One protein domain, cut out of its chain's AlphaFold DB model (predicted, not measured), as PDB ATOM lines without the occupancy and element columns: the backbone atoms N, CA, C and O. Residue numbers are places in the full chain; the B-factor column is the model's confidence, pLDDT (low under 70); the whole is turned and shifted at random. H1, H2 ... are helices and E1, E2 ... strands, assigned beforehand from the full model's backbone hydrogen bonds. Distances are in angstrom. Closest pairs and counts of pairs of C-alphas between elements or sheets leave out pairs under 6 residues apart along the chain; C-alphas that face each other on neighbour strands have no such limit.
ATOM      1  N   GLU A  47     -26.511 -40.394   3.332       86.69
ATOM      2  CA  GLU A  47     -25.443 -41.396   3.450       86.69
ATOM      3  C   GLU A  47     -24.075 -40.743   3.703       86.69
ATOM      4  O   GLU A  47     -23.365 -41.158   4.621       86.69
ATOM      5  N   ALA A  48     -23.731 -39.670   2.982       84.81
ATOM      6  CA  ALA A  48     -22.496 -38.919   3.215       84.81
ATOM      7  C   ALA A  48     -22.433 -38.319   4.632       84.81
ATOM      8  O   ALA A  48     -21.384 -38.375   5.279       84.81
ATOM      9  N   LEU A  49     -23.550 -37.797   5.154       88.62
ATOM     10  CA  LEU A  49     -23.638 -37.266   6.516       88.62
ATOM     11  C   LEU A  49     -23.517 -38.377   7.572       88.62
ATOM     12  O   LEU A  49     -22.837 -38.190   8.584       88.62
ATOM     13  N   ALA A  50     -24.123 -39.545   7.336       85.88
ATOM     14  CA  ALA A  50     -23.974 -40.710   8.206       85.88
ATOM     15  C   ALA A  50     -22.521 -41.224   8.218       85.88
ATOM     16  O   ALA A  50     -21.953 -41.428   9.294       85.88
ATOM     17  N   ALA A  51     -21.890 -41.349   7.047       87.38
ATOM     18  CA  ALA A  51     -20.488 -41.744   6.907       87.38
ATOM     19  C   ALA A  51     -19.532 -40.729   7.560       87.38
ATOM     20  O   ALA A  51     -18.602 -41.122   8.270       87.38
ATOM     21  N   PHE A  52     -19.784 -39.426   7.392       89.81
ATOM     22  CA  PHE A  52     -19.046 -38.367   8.085       89.81
ATOM     23  C   PHE A  52     -19.190 -38.487   9.607       89.81
ATOM     24  O   PHE A  52     -18.185 -38.462  10.313       89.81
ATOM     25  N   THR A  53     -20.413 -38.677  10.109       87.81
ATOM     26  CA  THR A  53     -20.695 -38.791  11.551       87.81
ATOM     27  C   THR A  53     -19.988 -40.003  12.162       87.81
ATOM     28  O   THR A  53     -19.298 -39.866  13.171       87.81
ATOM     29  N   GLN A  54     -20.062 -41.175  11.519       88.12
ATOM     30  CA  GLN A  54     -19.354 -42.382  11.967       88.12
ATOM     31  C   GLN A  54     -17.827 -42.206  11.940       88.12
ATOM     32  O   GLN A  54     -17.134 -42.618  12.874       88.12
ATOM     33  N   ARG A  55     -17.291 -41.562  10.895       83.94
ATOM     34  CA  ARG A  55     -15.856 -41.261  10.783       83.94
ATOM     35  C   ARG A  55     -15.404 -40.268  11.858       83.94
ATOM     36  O   ARG A  55     -14.341 -40.466  12.439       83.94
ATOM     37  N   PHE A  56     -16.211 -39.248  12.148       85.12
ATOM     38  CA  PHE A  56     -15.952 -38.267  13.199       85.12
ATOM     39  C   PHE A  56     -15.972 -38.910  14.590       85.12
ATOM     40  O   PHE A  56     -15.030 -38.717  15.353       85.12
ATOM     41  N   GLU A  57     -16.978 -39.734  14.907       82.69
ATOM     42  CA  GLU A  57     -17.023 -40.465  16.180       82.69
ATOM     43  C   GLU A  57     -15.820 -41.388  16.376       82.69
ATOM     44  O   GLU A  57     -15.282 -41.461  17.482       82.69
ATOM     45  N   LYS A  58     -15.397 -42.095  15.318       80.56
ATOM     46  CA  LYS A  58     -14.206 -42.945  15.370       80.56
ATOM     47  C   LYS A  58     -12.961 -42.111  15.686       80.56
ATOM     48  O   LYS A  58     -12.260 -42.420  16.641       80.56
ATOM     49  N   ILE A  59     -12.744 -41.023  14.945       75.88
ATOM     50  CA  ILE A  59     -11.605 -40.120  15.166       75.88
ATOM     51  C   ILE A  59     -11.651 -39.504  16.573       75.88
ATOM     52  O   ILE A  59     -10.615 -39.443  17.223       75.88
ATOM     53  N   SER A  60     -12.820 -39.101  17.083       71.19
ATOM     54  CA  SER A  60     -12.940 -38.578  18.454       71.19
ATOM     55  C   SER A  60     -12.482 -39.612  19.484       71.19
ATOM     56  O   SER A  60     -11.646 -39.299  20.323       71.19
ATOM     57  N   LYS A  61     -12.964 -40.858  19.377       69.62
ATOM     58  CA  LYS A  61     -12.601 -41.955  20.291       69.62
ATOM     59  C   LYS A  61     -11.109 -42.299  20.215       69.62
ATOM     60  O   LYS A  61     -10.492 -42.506  21.257       69.62
ATOM     61  N   ASP A  62     -10.525 -42.300  19.015       66.12
ATOM     62  CA  ASP A  62      -9.093 -42.550  18.812       66.12
ATOM     63  C   ASP A  62      -8.228 -41.407  19.411       66.12
ATOM     64  O   ASP A  62      -7.236 -41.665  20.094       66.12
ATOM     65  N   VAL A  63      -8.627 -40.137  19.241       61.25
ATOM     66  CA  VAL A  63      -7.886 -38.961  19.759       61.25
ATOM     67  C   VAL A  63      -8.063 -38.768  21.277       61.25
ATOM     68  O   VAL A  63      -7.131 -38.311  21.950       61.25
ATOM     69  N   ASP A  64      -9.215 -39.152  21.837       56.88
ATOM     70  CA  ASP A  64      -9.457 -39.180  23.287       56.88
ATOM     71  C   ASP A  64      -8.649 -40.291  23.987       56.88
ATOM     72  O   ASP A  64      -8.171 -40.091  25.107       56.88
ATOM     73  N   ALA A  65      -8.441 -41.437  23.327       63.66
ATOM     74  CA  ALA A  65      -7.667 -42.553  23.873       63.66
ATOM     75  C   ALA A  65      -6.150 -42.271  23.957       63.66
ATOM     76  O   ALA A  65      -5.500 -42.695  24.913       63.66
ATOM     77  N   GLU A  66      -5.574 -41.536  22.997       52.06
ATOM     78  CA  GLU A  66      -4.117 -41.328  22.881       52.06
ATOM     79  C   GLU A  66      -3.557 -40.069  23.586       52.06
ATOM     80  O   GLU A  66      -2.552 -39.501  23.153       52.06
ATOM     81  N   LEU A  67      -4.161 -39.586  24.685       52.97
ATOM     82  CA  LEU A  67      -3.667 -38.410  25.450       52.97
ATOM     83  C   LEU A  67      -3.509 -37.116  24.599       52.97
ATOM     84  O   LEU A  67      -2.891 -36.134  25.037       52.97
ATOM     85  N   GLY A  68      -4.043 -37.106  23.372       51.47
ATOM     86  CA  GLY A  68      -3.588 -36.233  22.288       51.47
ATOM     87  C   GLY A  68      -3.958 -34.772  22.500       51.47
ATOM     88  O   GLY A  68      -3.122 -33.883  22.317       51.47
ATOM     89  N   TRP A  69      -5.175 -34.525  22.990       50.84
ATOM     90  CA  TRP A  69      -5.674 -33.195  23.348       50.84
ATOM     91  C   TRP A  69      -4.773 -32.467  24.350       50.84
ATOM     92  O   TRP A  69      -4.504 -31.279  24.180       50.84
ATOM     93  N   SER A  70      -4.240 -33.171  25.355       55.62
ATOM     94  CA  SER A  70      -3.328 -32.583  26.346       55.62
ATOM     95  C   SER A  70      -2.001 -32.160  25.716       55.62
ATOM     96  O   SER A  70      -1.445 -31.117  26.069       55.62
ATOM     97  N   ARG A  71      -1.500 -32.927  24.740       55.09
ATOM     98  CA  ARG A  71      -0.276 -32.586  23.997       55.09
ATOM     99  C   ARG A  71      -0.510 -31.437  23.016       55.09
ATOM    100  O   ARG A  71       0.347 -30.565  22.900       55.09
ATOM    101  N   LEU A  72      -1.675 -31.394  22.368       54.75
ATOM    102  CA  LEU A  72      -2.073 -30.312  21.467       54.75
ATOM    103  C   LEU A  72      -2.294 -28.995  22.232       54.75
ATOM    104  O   LEU A  72      -1.802 -27.952  21.808       54.75
ATOM    105  N   GLY A  73      -2.927 -29.056  23.407       57.28
ATOM    106  CA  GLY A  73      -3.050 -27.932  24.337       57.28
ATOM    107  C   GLY A  73      -1.695 -27.444  24.858       57.28
ATOM    108  O   GLY A  73      -1.452 -26.242  24.888       57.28
ATOM    109  N   ALA A  74      -0.770 -28.354  25.183       55.56
ATOM    110  CA  ALA A  74       0.595 -27.995  25.583       55.56
ATOM    111  C   ALA A  74       1.428 -27.383  24.437       55.56
ATOM    112  O   ALA A  74       2.258 -26.507  24.684       55.56
ATOM    113  N   LEU A  75       1.206 -27.806  23.188       55.91
ATOM    114  CA  LEU A  75       1.820 -27.202  22.000       55.91
ATOM    115  C   LEU A  75       1.229 -25.819  21.701       55.91
ATOM    116  O   LEU A  75       1.987 -24.885  21.450       55.91
ATOM    117  N   ALA A  76      -0.091 -25.649  21.808       56.56
ATOM    118  CA  ALA A  76      -0.751 -24.349  21.688       56.56
ATOM    119  C   ALA A  76      -0.301 -23.371  22.793       56.56
ATOM    120  O   ALA A  76       0.042 -22.230  22.497       56.56
ATOM    121  N   ALA A  77      -0.182 -23.835  24.043       55.31
ATOM    122  CA  ALA A  77       0.363 -23.060  25.163       55.31
ATOM    123  C   ALA A  77       1.866 -22.731  25.019       55.31
ATOM    124  O   ALA A  77       2.370 -21.836  25.693       55.31
ATOM    125  N   ARG A  78       2.583 -23.431  24.131       59.81
ATOM    126  CA  ARG A  78       3.953 -23.108  23.693       59.81
ATOM    127  C   ARG A  78       3.997 -22.263  22.406       59.81
ATOM    128  O   ARG A  78       5.065 -22.122  21.824       59.81
ATOM    129  N   GLY A  79       2.860 -21.731  21.944       56.25
ATOM    130  CA  GLY A  79       2.751 -20.932  20.713       56.25
ATOM    131  C   GLY A  79       2.898 -21.733  19.409       56.25
ATOM    132  O   GLY A  79       2.999 -21.149  18.337       56.25
ATOM    133  N   GLY A  80       2.926 -23.067  19.483       56.88
ATOM    134  CA  GLY A  80       3.385 -23.960  18.413       56.88
ATOM    135  C   GLY A  80       2.306 -24.571  17.514       56.88
ATOM    136  O   GLY A  80       2.615 -25.489  16.760       56.88
ATOM    137  N   CYS A  81       1.052 -24.113  17.573       51.16
ATOM    138  CA  CYS A  81       0.032 -24.507  16.595       51.16
ATOM    139  C   CYS A  81      -0.119 -23.431  15.515       51.16
ATOM    140  O   CYS A  81      -0.912 -22.504  15.652       51.16
ATOM    141  N   ALA A  82       0.580 -23.619  14.393       53.56
ATOM    142  CA  ALA A  82       0.277 -22.944  13.123       53.56
ATOM    143  C   ALA A  82      -0.950 -23.561  12.402       53.56
ATOM    144  O   ALA A  82      -1.252 -23.240  11.255       53.56
ATOM    145  N   CYS A  83      -1.644 -24.489  13.066       58.88
ATOM    146  CA  CYS A  83      -2.857 -25.136  12.596       58.88
ATOM    147  C   CYS A  83      -4.077 -24.196  12.640       58.88
ATOM    148  O   CYS A  83      -4.108 -23.202  13.361       58.88
ATOM    149  N   TRP A  84      -5.118 -24.564  11.884       61.16
ATOM    150  CA  TRP A  84      -6.372 -23.823  11.658       61.16
ATOM    151  C   TRP A  84      -6.983 -23.131  12.891       61.16
ATOM    152  O   TRP A  84      -7.551 -22.051  12.750       61.16
ATOM    153  N   CYS A  85      -6.857 -23.703  14.092       66.50
ATOM    154  CA  CYS A  85      -7.375 -23.121  15.335       66.50
ATOM    155  C   CYS A  85      -6.669 -21.830  15.793       66.50
ATOM    156  O   CYS A  85      -7.304 -21.050  16.494       66.50
ATOM    157  N   GLY A  86      -5.450 -21.520  15.332       68.88
ATOM    158  CA  GLY A  86      -4.856 -20.184  15.511       68.88
ATOM    159  C   GLY A  86      -5.616 -19.075  14.762       68.88
ATOM    160  O   GLY A  86      -5.502 -17.900  15.093       68.88
ATOM    161  N   GLY A  87      -6.438 -19.451  13.776       78.94
ATOM    162  CA  GLY A  87      -7.323 -18.553  13.042       78.94
ATOM    163  C   GLY A  87      -8.692 -18.332  13.689       78.94
ATOM    164  O   GLY A  87      -9.539 -17.739  13.029       78.94
ATOM    165  N   TRP A  88      -8.954 -18.797  14.917       88.25
ATOM    166  CA  TRP A  88     -10.250 -18.621  15.589       88.25
ATOM    167  C   TRP A  88     -10.101 -18.005  16.980       88.25
ATOM    168  O   TRP A  88      -9.184 -18.334  17.727       88.25
ATOM    169  N   ALA A  89     -11.039 -17.129  17.337       88.56
ATOM    170  CA  ALA A  89     -11.110 -16.474  18.634       88.56
ATOM    171  C   ALA A  89     -12.552 -16.465  19.156       88.56
ATOM    172  O   ALA A  89     -13.500 -16.323  18.381       88.56
ATOM    173  N   GLU A  90     -12.720 -16.572  20.473       93.81
ATOM    174  CA  GLU A  90     -14.012 -16.407  21.138       93.81
ATOM    175  C   GLU A  90     -14.041 -15.076  21.899       93.81
ATOM    176  O   GLU A  90     -13.223 -14.836  22.788       93.81
ATOM    177  N   LEU A  91     -15.003 -14.211  21.574       95.31
ATOM    178  CA  LEU A  91     -15.287 -12.993  22.327       95.31
ATOM    179  C   LEU A  91     -16.482 -13.246  23.245       95.31
ATOM    180  O   LEU A  91     -17.576 -13.519  22.758       95.31
ATOM    181  N   ARG A  92     -16.294 -13.091  24.558       97.00
ATOM    182  CA  ARG A  92     -17.377 -13.137  25.552       97.00
ATOM    183  C   ARG A  92     -17.579 -11.766  26.185       97.00
ATOM    184  O   ARG A  92     -16.657 -11.222  26.791       97.00
ATOM    185  N   VAL A  93     -18.795 -11.238  26.098       97.62
ATOM    186  CA  VAL A  93     -19.225 -10.020  26.795       97.62
ATOM    187  C   VAL A  93     -20.214 -10.416  27.881       97.62
ATOM    188  O   VAL A  93     -21.250 -11.013  27.604       97.62
ATOM    189  N   ARG A  94     -19.885 -10.069  29.127       97.81
ATOM    190  CA  ARG A  94     -20.737 -10.307  30.295       97.81
ATOM    191  C   ARG A  94     -21.410  -9.011  30.712       97.81
ATOM    192  O   ARG A  94     -20.737  -7.990  30.857       97.81
TER     193      ARG A  94
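AT A GLANCE: This is residues 47 to 94 of the 316 residues of the protein "(diamondback moth) hypothetical protein" of Plutella xylostella (UniProt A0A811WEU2). What shape does the backbone make? It is an open arch with no packed core: the long helix H1 makes one leg, the shorter helix H2 turns off at its end to make the top, and the chain then folds back through a loop into the short helix H3 and the strand E1, which make the other leg. Residues 47 to 71 and residues 87 to 94 stick out as its two arms. What is it built of, and how large is it? The printed part has 48 residues, with three named helices and one named strand in the order H1, H2, H3, E1, and its class is mostly helix. It is only just extended, close to loose, with a radius of gyration of the C-alphas of 14.6 A and spans of 37 by 29 by 23 A.

HOW THE PARTS SIT: How does the longest helix stand to the next one? H1, residues 47 to 65, and H2, residues 68 to 76, are close but not clearly touching, with 1 pair of C-alphas within 8 A, those of Val 63 and Trp 69, 7.1 A apart. Their lines are about perpendicular, at 80 degrees. How do the later parts stand to these two helices? H3, residues 84 to 87, is apart from H1 and from H2. E1, residues 88 to 94, is also apart from both; it meets H3 only through their link and pairs with no named strand. What do the backbone N and O atoms show? In H1 and H2 every O i to N i+4 pair is within hydrogen-bond range. H3, with 4 residues, is too short for such a pair, and its 1 pair of O i to N i+3 is within range.

IN THESE COORDINATES: Where does the longest helix run? H1 begins at C-alpha 47, at (-25.443, -41.396, 3.450), and ends at C-alpha 65, at (-7.667, -42.553, 23.873), 27.1 A from first to last C-alpha. Where are the other elements? H2, residues 68 to 76, is 12.2 A long, and H3, residues 84 to 87, is 5.5 A long. E1, residues 88 to 94, is 19.9 A long and ends at C-alpha 94, at (-20.737, -10.307, 30.295).

THE WHOLE: How far does it reach? The two C-alphas farthest apart are those of Glu 47 and Arg 94, 41.3 A. Is there a cut, or a long link? The printed part has no cut and no long link: H1 to H2 and H3 to E1 are tight links, and H2 to H3, with 7 residues between them, is a short one. Where is the model's confidence low? Residues 61 to 86 are under 70 in pLDDT, and the mean of the printed part is 71.2.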